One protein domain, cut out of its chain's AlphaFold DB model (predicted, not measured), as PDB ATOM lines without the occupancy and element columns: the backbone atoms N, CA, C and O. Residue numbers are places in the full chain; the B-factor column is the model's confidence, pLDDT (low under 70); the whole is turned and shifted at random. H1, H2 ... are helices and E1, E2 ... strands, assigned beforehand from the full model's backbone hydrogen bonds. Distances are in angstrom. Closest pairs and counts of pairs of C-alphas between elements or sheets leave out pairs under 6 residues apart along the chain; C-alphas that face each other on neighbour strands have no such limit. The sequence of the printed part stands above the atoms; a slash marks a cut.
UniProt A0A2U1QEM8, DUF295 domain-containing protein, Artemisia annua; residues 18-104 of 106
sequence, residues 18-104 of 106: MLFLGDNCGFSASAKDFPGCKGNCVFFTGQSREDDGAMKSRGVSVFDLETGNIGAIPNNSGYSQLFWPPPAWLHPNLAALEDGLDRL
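What this domain is: This is residues 18 to 104 of the 106 residues of the protein "DUF295 domain-containing protein" of Artemisia annua (UniProt A0A2U1QEM8). One twisted sheet of five short strands is the body of this domain; the loop between E3 and E4 reaches away from it, with residues 49 to 54 sticking out. After the last strand the chain leaves the sheet for the short helix H1, not far from it, and then for H2, which sits well away from the strands at the far end of a long link. The printed part has 87 residues, with five named strands followed by two named helices, in the order E1 E2 E3 E4 E5 H1 H2; the sheet runs E2 E1 E3 E4 E5 and is mixed. The class is mixed, helices and strands, with 40 residues, under half, in named elements. The whole is compact, with a radius of gyration of the C-alphas of 13.5 A and spans of 34 by 28 by 26 A.

Where its parts are: Find C-alpha 18 at (143.527, 8.900, 59.198); here E1 begins, residues 18 to 22, 13.4 A long. E2, residues 25 to 30, runs 17.3 A. E3 is residues 41 to 45, 13.5 A, and E4 residues 60 to 64, 13.1 A. E5 is residues 69 to 72; its last C-alpha is at (154.175, 19.757, 56.123). H1 is residues 78 to 82, and H2, residues 94 to 103, runs 14.8 A to C-alpha 103 at (148.797, 38.824, 59.461).

How they stand to each other: Begin with E1, an inner strand. Its hairpin partner E2 is antiparallel to it, with N 20 and O 27 at 2.8 A. On E1's other side E3 is parallel at 14 degrees, with N 43 and O 19 at 2.7 A. E3, E4 and E5 form a meander, each strand the antiparallel neighbour of the one before: look for N 44 and O 61 at 2.9 A, then N 62 and O 71 at 2.8 A. E3 and E4 are a hairpin, and so are E4 and E5. The sheet is twisted, its C-alphas lying up to 4.4 A off the best plane. H1 is only just not on the sheet, with 4 pairs of C-alphas within 10 A; H2 is not on it, with 0 such pairs. H1 and H2 are apart. In H1, 0 of 1 O i to N i+4 pairs is within hydrogen-bond range, beside 2 of 2 O i to N i+3 pairs; in H2 it is 5 of 6.

The domain as a whole: The C-alphas farthest apart are those of Lys 32 and Asp 52, at 40.7 A. The printed part has no cut. The links from E3 to E4 and from H1 to H2 are long. Mean pLDDT of the printed part is 71.1; residues 46 to 59, 73 to 81 and 83 to 104 are under 70.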
ATOM      1  N   MET A  18     142.630   7.817  58.824       92.25
ATOM      2  CA  MET A  18     143.527   8.900  59.198       92.25
ATOM      3  C   MET A  18     143.656   8.905  60.719       92.25
ATOM      4  O   MET A  18     142.662   8.683  61.419       92.25
ATOM      5  N   LEU A  19     144.856   9.147  61.234       92.50
ATOM      6  CA  LEU A  19     145.108   9.303  62.666       92.50
ATOM      7  C   LEU A  19     145.545  10.739  62.940       92.50
ATOM      8  O   LEU A  19     146.422  11.242  62.255       92.50
ATOM      9  N   PHE A  20     144.962  11.389  63.935       89.12
ATOM     10  CA  PHE A  20     145.300  12.748  64.346       89.12
ATOM     11  C   PHE A  20     145.887  12.699  65.752       89.12
ATOM     12  O   PHE A  20     145.275  12.108  66.639       89.12
ATOM     13  N   LEU A  21     147.054  13.307  65.947       87.56
ATOM     14  CA  LEU A  21     147.806  13.331  67.197       87.56
ATOM     15  C   LEU A  21     148.118  14.782  67.585       87.56
ATOM     16  O   LEU A  21     148.883  15.478  66.922       87.56
ATOM     17  N   GLY A  22     147.514  15.243  68.669       80.50
ATOM     18  CA  GLY A  22     147.852  16.497  69.332       80.50
ATOM     19  C   GLY A  22     148.567  16.245  70.655       80.50
ATOM     20  O   GLY A  22     148.640  15.108  71.122       80.50
ATOM     21  N   ASP A  23     149.030  17.321  71.293       77.44
ATOM     22  CA  ASP A  23     149.784  17.261  72.557       77.44
ATOM     23  C   ASP A  23     149.056  16.441  73.646       77.44
ATOM     24  O   ASP A  23     149.686  15.681  74.378       77.44
ATOM     25  N   ASN A  24     147.722  16.557  73.716       79.25
ATOM     26  CA  ASN A  24     146.889  15.939  74.759       79.25
ATOM     27  C   ASN A  24     145.710  15.111  74.212       79.25
ATOM     28  O   ASN A  24     144.817  14.734  74.972       79.25
ATOM     29  N   CYS A  25     145.641  14.864  72.904       79.75
ATOM     30  CA  CYS A  25     144.519  14.142  72.305       79.75
ATOM     31  C   CYS A  25     144.950  13.346  71.078       79.75
ATOM     32  O   CYS A  25     145.787  13.793  70.302       79.75
ATOM     33  N   GLY A  26     144.319  12.192  70.867       86.94
ATOM     34  CA  GLY A  26     144.469  11.421  69.641       86.94
ATOM     35  C   GLY A  26     143.128  10.850  69.203       86.94
ATOM     36  O   GLY A  26     142.385  10.327  70.032       86.94
ATOM     37  N   PHE A  27     142.803  10.960  67.917       89.56
ATOM     38  CA  PHE A  27     141.588  10.368  67.358       89.56
ATOM     39  C   PHE A  27     141.816   9.870  65.933       89.56
ATOM     40  O   PHE A  27     142.772  10.259  65.269       89.56
ATOM     41  N   SER A  28     140.932   8.993  65.459       92.75
ATOM     42  CA  SER A  28     140.966   8.478  64.092       92.75
ATOM     43  C   SER A  28     139.654   8.751  63.370       92.75
ATOM     44  O   SER A  28     138.587   8.709  63.981       92.75
ATOM     45  N   ALA A  29     139.737   9.003  62.066       90.81
ATOM     46  CA  ALA A  29     138.587   9.207  61.192       90.81
ATOM     47  C   ALA A  29     138.758   8.426  59.880       90.81
ATOM     48  O   ALA A  29     139.879   8.054  59.529       90.81
ATOM     49  N   SER A  30     137.667   8.129  59.166       92.88
ATOM     50  CA  SER A  30     137.778   7.560  57.815       92.88
ATOM     51  C   SER A  30     138.089   8.677  56.823       92.88
ATOM     52  O   SER A  30     137.427   9.706  56.825       92.88
ATOM     53  N   ALA A  31     139.065   8.471  55.942       90.19
ATOM     54  CA  ALA A  31     139.370   9.375  54.837       90.19
ATOM     55  C   ALA A  31     138.197   9.517  53.860       90.19
ATOM     56  O   ALA A  31     138.081  10.530  53.181       90.19
ATOM     57  N   LYS A  32     137.292   8.532  53.806       89.69
ATOM     58  CA  LYS A  32     136.108   8.585  52.937       89.69
ATOM     59  C   LYS A  32     135.116   9.667  53.352       89.69
ATOM     60  O   LYS A  32     134.388  10.165  52.499       89.69
ATOM     61  N   ASP A  33     135.125  10.050  54.627       88.38
ATOM     62  CA  ASP A  33     134.280  11.122  55.154       88.38
ATOM     63  C   ASP A  33     134.815  12.517  54.764       88.38
ATOM     64  O   ASP A  33     134.108  13.513  54.908       88.38
ATOM     65  N   PHE A  34     136.048  12.597  54.240       83.81
ATOM     66  CA  PHE A  34     136.743  13.846  53.920       83.81
ATOM     67  C   PHE A  34     137.248  13.837  52.466       83.81
ATOM     68  O   PHE A  34     138.354  13.369  52.181       83.81
ATOM     69  N   PRO A  35     136.453  14.359  51.513       80.44
ATOM     70  CA  PRO A  35     136.843  14.421  50.110       80.44
ATOM     71  C   PRO A  35     138.181  15.146  49.912       80.44
ATOM     72  O   PRO A  35     138.369  16.267  50.375       80.44
ATOM     73  N   GLY A  36     139.106  14.513  49.186       78.62
ATOM     74  CA  GLY A  36     140.444  15.059  48.932       78.62
ATOM     75  C   GLY A  36     141.504  14.663  49.965       78.62
ATOM     76  O   GLY A  36     142.651  15.095  49.843       78.62
ATOM     77  N   CYS A  37     141.150  13.828  50.944       82.69
ATOM     78  CA  CYS A  37     142.079  13.293  51.929       82.69
ATOM     79  C   CYS A  37     142.463  11.845  51.616       82.69
ATOM     80  O   CYS A  37     141.637  11.032  51.202       82.69
ATOM     81  N   LYS A  38     143.739  11.518  51.826       86.88
ATOM     82  CA  LYS A  38     144.268  10.158  51.714       86.88
ATOM     83  C   LYS A  38     144.152   9.458  53.068       86.88
ATOM     84  O   LYS A  38     144.439  10.050  54.109       86.88
ATOM     85  N   GLY A  39     143.748   8.190  53.042       90.50
ATOM     86  CA  GLY A  39     143.913   7.291  54.183       90.50
ATOM     87  C   GLY A  39     145.386   6.953  54.418       90.50
ATOM     88  O   GLY A  39     146.278   7.461  53.738       90.50
ATOM     89  N   ASN A  40     145.644   6.080  55.381       94.69
ATOM     90  CA  ASN A  40     146.987   5.618  55.705       94.69
ATOM     91  C   ASN A  40     147.964   6.757  56.060       94.69
ATOM     92  O   ASN A  40     149.147   6.728  55.723       94.69
ATOM     93  N   CYS A  41     147.443   7.790  56.723       91.12
ATOM     94  CA  CYS A  41     148.179   9.002  57.070       91.12
ATOM     95  C   CYS A  41     148.025   9.327  58.560       91.12
ATOM     96  O   CYS A  41     146.947   9.162  59.141       91.12
ATOM     97  N   VAL A  42     149.102   9.825  59.169       91.44
ATOM     98  CA  VAL A  42     149.130  10.312  60.553       91.44
ATOM     99  C   VAL A  42     149.401  11.809  60.539       91.44
ATOM    100  O   VAL A  42     150.452  12.256  60.093       91.44
ATOM    101  N   PHE A  43     148.458  12.585  61.045       88.12
ATOM    102  CA  PHE A  43     148.545  14.024  61.224       88.12
ATOM    103  C   PHE A  43     148.986  14.312  62.646       88.12
ATOM    104  O   PHE A  43     148.410  13.768  63.586       88.12
ATOM    105  N   PHE A  44     149.978  15.172  62.821       85.88
ATOM    106  CA  PHE A  44     150.442  15.531  64.148       85.88
ATOM    107  C   PHE A  44     150.863  16.989  64.246       85.88
ATOM    108  O   PHE A  44     151.392  17.577  63.302       85.88
ATOM    109  N   THR A  45     150.616  17.577  65.412       78.06
ATOM    110  CA  THR A  45     151.045  18.938  65.733       78.06
ATOM    111  C   THR A  45     152.376  18.863  66.457       78.06
ATOM    112  O   THR A  45     152.471  18.223  67.500       78.06
ATOM    113  N   GLY A  46     153.412  19.496  65.916       66.50
ATOM    114  CA  GLY A  46     154.731  19.540  66.542       66.50
ATOM    115  C   GLY A  46     155.199  20.973  66.742       66.50
ATOM    116  O   GLY A  46     154.934  21.843  65.915       66.50
ATOM    117  N   GLN A  47     155.927  21.225  67.829       56.94
ATOM    118  CA  GLN A  47     156.724  22.442  67.948       56.94
ATOM    119  C   GLN A  47     158.068  22.209  67.257       56.94
ATOM    120  O   GLN A  47     158.922  21.503  67.790       56.94
ATOM    121  N   SER A  48     158.289  22.807  66.085       52.78
ATOM    122  CA  SER A  48     159.652  22.968  65.582       52.78
ATOM    123  C   SER A  48     160.315  24.072  66.404       52.78
ATOM    124  O   SER A  48     160.055  25.255  66.183       52.78
ATOM    125  N   ARG A  49     161.118  23.697  67.403       47.78
ATOM    126  CA  ARG A  49     162.023  24.640  68.065       47.78
ATOM    127  C   ARG A  49     163.211  24.857  67.134       47.78
ATOM    128  O   ARG A  49     164.023  23.950  66.981       47.78
ATOM    129  N   GLU A  50     163.275  26.010  66.481       50.31
ATOM    130  CA  GLU A  50     164.527  26.473  65.877       50.31
ATOM    131  C   GLU A  50     165.429  27.052  66.988       50.31
ATOM    132  O   GLU A  50     164.953  27.502  68.034       50.31
ATOM    133  N   ASP A  51     166.745  26.983  66.775       53.34
ATOM    134  CA  ASP A  51     167.812  27.413  67.701       53.34
ATOM    135  C   ASP A  51     167.801  28.937  67.978       53.34
ATOM    136  O   ASP A  51     168.514  29.434  68.846       53.34
ATOM    137  N   ASP A  52     166.958  29.694  67.269       58.47
ATOM    138  CA  ASP A  52     166.805  31.147  67.398       58.47
ATOM    139  C   ASP A  52     165.744  31.580  68.432       58.47
ATOM    140  O   ASP A  52     165.530  32.775  68.646       58.47
ATOM    141  N   GLY A  53     165.076  30.627  69.093       49.41
ATOM    142  CA  GLY A  53     164.067  30.910  70.115       49.41
ATOM    143  C   GLY A  53     162.747  31.473  69.571       49.41
ATOM    144  O   GLY A  53     161.854  31.783  70.366       49.41
ATOM    145  N   ALA A  54     162.580  31.582  68.249       49.25
ATOM    146  CA  ALA A  54     161.338  32.036  67.642       49.25
ATOM    147  C   ALA A  54     160.353  30.865  67.493       49.25
ATOM    148  O   ALA A  54     160.561  29.907  66.750       49.25
ATOM    149  N   MET A  55     159.221  30.945  68.194       46.53
ATOM    150  CA  MET A  55     158.126  29.990  68.033       46.53
ATOM    151  C   MET A  55     157.432  30.244  66.686       46.53
ATOM    152  O   MET A  55     156.595  31.141  66.577       46.53
ATOM    153  N   LYS A  56     157.760  29.474  65.640       51.66
ATOM    154  CA  LYS A  56     156.922  29.457  64.430       51.66
ATOM    155  C   LYS A  56     155.548  28.863  64.748       51.66
ATOM    156  O   LYS A  56     155.388  28.066  65.674       51.66
ATOM    157  N   SER A  57     154.568  29.300  63.955       52.59
ATOM    158  CA  SER A  57     153.182  28.826  63.976       52.59
ATOM    159  C   SER A  57     153.122  27.303  64.104       52.59
ATOM    160  O   SER A  57     153.907  26.595  63.469       52.59
ATOM    161  N   ARG A  58     152.207  26.810  64.946       60.81
ATOM    162  CA  ARG A  58     152.029  25.387  65.262       60.81
ATOM    163  C   ARG A  58     151.454  24.674  64.030       60.81
ATOM    164  O   ARG A  58     150.252  24.473  63.913       60.81
ATOM    165  N   GLY A  59     152.319  24.375  63.065       68.38
ATOM    166  CA  GLY A  59     151.943  23.715  61.820       68.38
ATOM    167  C   GLY A  59     151.529  22.264  62.054       68.38
ATOM    168  O   GLY A  59     152.032  21.592  62.956       68.38
ATOM    169  N   VAL A  60     150.613  21.778  61.216       77.38
ATOM    170  CA  VAL A  60     150.287  20.352  61.154       77.38
ATOM    171  C   VAL A  60     151.244  19.676  60.179       77.38
ATOM    172  O   VAL A  60     151.367  20.081  59.019       77.38
ATOM    173  N   SER A  61     151.896  18.624  60.654       83.81
ATOM    174  CA  SER A  61     152.704  17.721  59.842       83.81
ATOM    175  C   SER A  61     151.907  16.463  59.524       83.81
ATOM    176  O   SER A  61     151.082  16.017  60.322       83.81
ATOM    177  N   VAL A  62     152.160  15.878  58.357       87.69
ATOM    178  CA  VAL A  62     151.586  14.605  57.927       87.69
ATOM    179  C   VAL A  62     152.702  13.589  57.709       87.69
ATOM    180  O   VAL A  62     153.731  13.887  57.103       87.69
ATOM    181  N   PHE A  63     152.494  12.385  58.220       89.25
ATOM    182  CA  PHE A  63     153.292  11.208  57.930       89.25
ATOM    183  C   PHE A  63     152.467  10.254  57.073       89.25
ATOM    184  O   PHE A  63     151.403   9.797  57.494       89.25
ATOM    185  N   ASP A  64     152.954   9.974  55.871       90.31
ATOM    186  CA  ASP A  64     152.337   9.027  54.946       90.31
ATOM    187  C   ASP A  64     152.952   7.643  55.175       90.31
ATOM    188  O   ASP A  64     154.137   7.439  54.904       90.31
ATOM    189  N   LEU A  65     152.160   6.690  55.672       91.44
ATOM    190  CA  LEU A  65     152.652   5.341  55.967       91.44
ATOM    191  C   LEU A  65     152.987   4.544  54.704       91.44
ATOM    192  O   LEU A  65     153.778   3.608  54.779       91.44
ATOM    193  N   GLU A  66     152.411   4.896  53.553       90.31
ATOM    194  CA  GLU A  66     152.699   4.210  52.294       90.31
ATOM    195  C   GLU A  66     154.105   4.552  51.796       90.31
ATOM    196  O   GLU A  66     154.840   3.675  51.346       90.31
ATOM    197  N   THR A  67     154.493   5.826  51.896       89.19
ATOM    198  CA  THR A  67     155.798   6.295  51.403       89.19
ATOM    199  C   THR A  67     156.865   6.390  52.492       89.19
ATOM    200  O   THR A  67     158.052   6.464  52.177       89.19
ATOM    201  N   GLY A  68     156.466   6.394  53.766       87.75
ATOM    202  CA  GLY A  68     157.355   6.590  54.909       87.75
ATOM    203  C   GLY A  68     157.895   8.017  55.034       87.75
ATOM    204  O   GLY A  68     158.856   8.240  55.770       87.75
ATOM    205  N   ASN A  69     157.309   8.984  54.322       86.94
ATOM    206  CA  ASN A  69     157.768  10.369  54.330       86.94
ATOM    207  C   ASN A  69     156.992  11.218  55.338       86.94
ATOM    208  O   ASN A  69     155.779  11.078  55.500       86.94
ATOM    209  N   ILE A  70     157.709  12.151  55.966       86.88
ATOM    210  CA  ILE A  70     157.141  13.214  56.797       86.88
ATOM    211  C   ILE A  70     157.179  14.510  55.990       86.88
ATOM    212  O   ILE A  70     158.222  14.870  55.445       86.88
ATOM    213  N   GLY A  71     156.062  15.228  55.944       81.38
ATOM    214  CA  GLY A  71     155.975  16.529  55.292       81.38
ATOM    215  C   GLY A  71     155.034  17.482  56.018       81.38
ATOM    216  O   GLY A  71     154.169  17.065  56.785       81.38
ATOM    217  N   ALA A  72     155.193  18.779  55.764       75.12
ATOM    218  CA  ALA A  72     154.175  19.757  56.123       75.12
ATOM    219  C   ALA A  72     152.980  19.628  55.171       75.12
ATOM    220  O   ALA A  72     153.141  19.281  53.998       75.12
ATOM    221  N   ILE A  73     151.782  19.940  55.659       69.62
ATOM    222  CA  ILE A  73     150.605  19.985  54.796       69.62
ATOM    223  C   ILE A  73     150.767  21.129  53.779       69.62
ATOM    224  O   ILE A  73     150.948  22.279  54.188       69.62
ATOM    225  N   PRO A  74     150.682  20.864  52.460       58.88
ATOM    226  CA  PRO A  74     150.698  21.927  51.465       58.88
ATOM    227  C   PRO A  74     149.483  22.832  51.663       58.88
ATOM    228  O   PRO A  74     148.366  22.328  51.767       58.88
ATOM    229  N   ASN A  75     149.685  24.151  51.625       55.12
ATOM    230  CA  ASN A  75     148.660  25.175  51.890       55.12
ATOM    231  C   ASN A  75     147.453  25.160  50.916       55.12
ATOM    232  O   ASN A  75     146.507  25.916  51.092       55.12
ATOM    233  N   ASN A  76     147.503  24.325  49.872       52.03
ATOM    234  CA  ASN A  76     146.482  24.162  48.831       52.03
ATOM    235  C   ASN A  76     146.069  22.683  48.671       52.03
ATOM    236  O   ASN A  76     145.830  22.193  47.572       52.03
ATOM    237  N   SER A  77     146.086  21.919  49.761       60.06
ATOM    238  CA  SER A  77     145.640  20.523  49.755       60.06
ATOM    239  C   SER A  77     144.256  20.400  50.393       60.06
ATOM    240  O   SER A  77     143.872  21.245  51.202       60.06
ATOM    241  N   GLY A  78     143.511  19.331  50.080       60.91
ATOM    242  CA  GLY A  78     142.245  19.026  50.770       60.91
ATOM    243  C   GLY A  78     142.409  18.967  52.295       60.91
ATOM    244  O   GLY A  78     141.496  19.308  53.041       60.91
ATOM    245  N   TYR A  79     143.621  18.661  52.766       63.47
ATOM    246  CA  TYR A  79     143.968  18.707  54.180       63.47
ATOM    247  C   TYR A  79     143.959  20.117  54.780       63.47
ATOM    248  O   TYR A  79     143.641  20.252  55.950       63.47
ATOM    249  N   SER A  80     144.255  21.181  54.030       65.31
ATOM    250  CA  SER A  80     144.175  22.551  54.560       65.31
ATOM    251  C   SER A  80     142.746  22.922  54.975       65.31
ATOM    252  O   SER A  80     142.568  23.638  55.954       65.31
ATOM    253  N   GLN A  81     141.734  22.377  54.288       66.50
ATOM    254  CA  GLN A  81     140.318  22.580  54.629       66.50
ATOM    255  C   GLN A  81     139.892  21.815  55.890       66.50
ATOM    256  O   GLN A  81     139.010  22.265  56.610       66.50
ATOM    257  N   LEU A  82     140.539  20.686  56.208       70.44
ATOM    258  CA  LEU A  82     140.286  19.927  57.446       70.44
ATOM    259  C   LEU A  82     140.631  20.724  58.711       70.44
ATOM    260  O   LEU A  82     140.051  20.489  59.771       70.44
ATOM    261  N   PHE A  83     141.594  21.637  58.604       69.25
ATOM    262  CA  PHE A  83     142.103  22.425  59.724       69.25
ATOM    263  C   PHE A  83     141.670  23.892  59.655       69.25
ATOM    264  O   PHE A  83     142.216  24.705  60.399       69.25
ATOM    265  N   TRP A  84     140.719  24.246  58.784       66.00
ATOM    266  CA  TRP A  84     140.225  25.614  58.657       66.00
ATOM    267  C   TRP A  84     138.696  25.698  58.821       66.00
ATOM    268  O   TRP A  84     137.970  25.036  58.080       66.00
ATOM    269  N   PRO A  85     138.178  26.533  59.745       63.75
ATOM    270  CA  PRO A  85     138.923  27.352  60.704       63.75
ATOM    271  C   PRO A  85     139.688  26.484  61.726       63.75
ATOM    272  O   PRO A  85     139.284  25.344  61.968       63.75
ATOM    273  N   PRO A  86     140.786  26.985  62.330       63.59
ATOM    274  CA  PRO A  86     141.649  26.186  63.195       63.59
ATOM    275  C   PRO A  86     140.872  25.566  64.355       63.59
ATOM    276  O   PRO A  86     140.300  26.298  65.167       63.59
ATOM    277  N   PRO A  87     140.832  24.226  64.459       64.69
ATOM    278  CA  PRO A  87     140.147  23.572  65.557       64.69
ATOM    279  C   PRO A  87     140.780  23.953  66.900       64.69
ATOM    280  O   PRO A  87     142.000  24.075  67.002       64.69
ATOM    281  N   ALA A  88     139.981  24.044  67.964       62.19
ATOM    282  CA  ALA A  88     140.472  24.396  69.305       62.19
ATOM    283  C   ALA A  88     141.571  23.449  69.837       62.19
ATOM    284  O   ALA A  88     142.370  23.832  70.687       62.19
ATOM    285  N   TRP A  89     141.641  22.216  69.322       61.59
ATOM    286  CA  TRP A  89     142.695  21.255  69.661       61.59
ATOM    287  C   TRP A  89     144.034  21.539  68.956       61.59
ATOM    288  O   TRP A  89     145.079  21.131  69.455       61.59
ATOM    289  N   LEU A  90     144.014  22.259  67.828       57.53
ATOM    290  CA  LEU A  90     145.200  22.698  67.088       57.53
ATOM    291  C   LEU A  90     145.789  23.986  67.692       57.53
ATOM    292  O   LEU A  90     147.004  24.133  67.800       57.53
ATOM    293  N   HIS A  91     144.920  24.893  68.147       57.59
ATOM    294  CA  HIS A  91     145.290  26.112  68.866       57.59
ATOM    295  C   HIS A  91     144.467  26.246  70.156       57.59
ATOM    296  O   HIS A  91     143.392  26.841  70.135       57.59
ATOM    297  N   PRO A  92     144.975  25.772  71.307       53.47
ATOM    298  CA  PRO A  92     144.268  25.917  72.580       53.47
ATOM    299  C   PRO A  92     144.217  27.370  73.094       53.47
ATOM    300  O   PRO A  92     143.539  27.638  74.082       53.47
ATOM    301  N   ASN A  93     144.923  28.311  72.451       55.31
ATOM    302  CA  ASN A  93     144.903  29.734  72.794       55.31
ATOM    303  C   ASN A  93     144.368  30.572  71.619       55.31
ATOM    304  O   ASN A  93     145.098  30.855  70.667       55.31
ATOM    305  N   LEU A  94     143.094  30.964  71.715       54.44
ATOM    306  CA  LEU A  94     142.367  31.772  70.728       54.44
ATOM    307  C   LEU A  94     142.993  33.161  70.499       54.44
ATOM    308  O   LEU A  94     142.957  33.655  69.378       54.44
ATOM    309  N   ALA A  95     143.652  33.751  71.503       53.31
ATOM    310  CA  ALA A  95     144.259  35.082  71.377       53.31
ATOM    311  C   ALA A  95     145.448  35.118  70.395       53.31
ATOM    312  O   ALA A  95     145.716  36.137  69.771       53.31
ATOM    313  N   ALA A  96     146.156  33.995  70.224       53.91
ATOM    314  CA  ALA A  96     147.253  33.883  69.259       53.91
ATOM    315  C   ALA A  96     146.762  33.576  67.831       53.91
ATOM    316  O   ALA A  96     147.510  33.743  66.870       53.91
ATOM    317  N   LEU A  97     145.521  33.097  67.692       54.12
ATOM    318  CA  LEU A  97     144.902  32.821  66.400       54.12
ATOM    319  C   LEU A  97     144.433  34.120  65.729       54.12
ATOM    320  O   LEU A  97     144.661  34.289  64.535       54.12
ATOM    321  N   GLU A  98     143.855  35.045  66.500       54.34
ATOM    322  CA  GLU A  98     143.436  36.372  66.019       54.34
ATOM    323  C   GLU A  98     144.630  37.188  65.479       54.34
ATOM    324  O   GLU A  98     144.570  37.681  64.356       54.34
ATOM    325  N   ASP A  99     145.768  37.203  66.189       54.84
ATOM    326  CA  ASP A  99     147.012  37.852  65.720       54.84
ATOM    327  C   ASP A  99     147.583  37.199  64.442       54.84
ATOM    328  O   ASP A  99     148.106  37.870  63.550       54.84
ATOM    329  N   GLY A 100     147.451  35.875  64.308       53.47
ATOM    330  CA  GLY A 100     147.866  35.145  63.106       53.47
ATOM    331  C   GLY A 100     146.976  35.415  61.885       53.47
ATOM    332  O   GLY A 100     147.483  35.492  60.763       53.47
ATOM    333  N   LEU A 101     145.669  35.587  62.104       55.56
ATOM    334  CA  LEU A 101     144.670  35.922  61.082       55.56
ATOM    335  C   LEU A 101     144.845  37.350  60.555       55.56
ATOM    336  O   LEU A 101     144.831  37.540  59.344       55.56
ATOM    337  N   ASP A 102     145.115  38.329  61.422       50.22
ATOM    338  CA  ASP A 102     145.374  39.718  61.001       50.22
ATOM    339  C   ASP A 102     146.637  39.854  60.129       50.22
ATOM    340  O   ASP A 102     146.774  40.778  59.316       50.22
ATOM    341  N   ARG A 103     147.571  38.905  60.267       46.50
ATOM    342  CA  ARG A 103     148.797  38.824  59.461       46.50
ATOM    343  C   ARG A 103     148.602  38.071  58.145       46.50
ATOM    344  O   ARG A 103     149.307  38.374  57.181       46.50
ATOM    345  N   LEU A 104     147.646  37.145  58.072       42.88
ATOM    346  CA  LEU A 104     147.149  36.576  56.819       42.88
ATOM    347  C   LEU A 104     146.021  37.466  56.279       42.88
ATOM    348  O   LEU A 104     144.848  37.112  56.331       42.88
TER     349      LEU A 104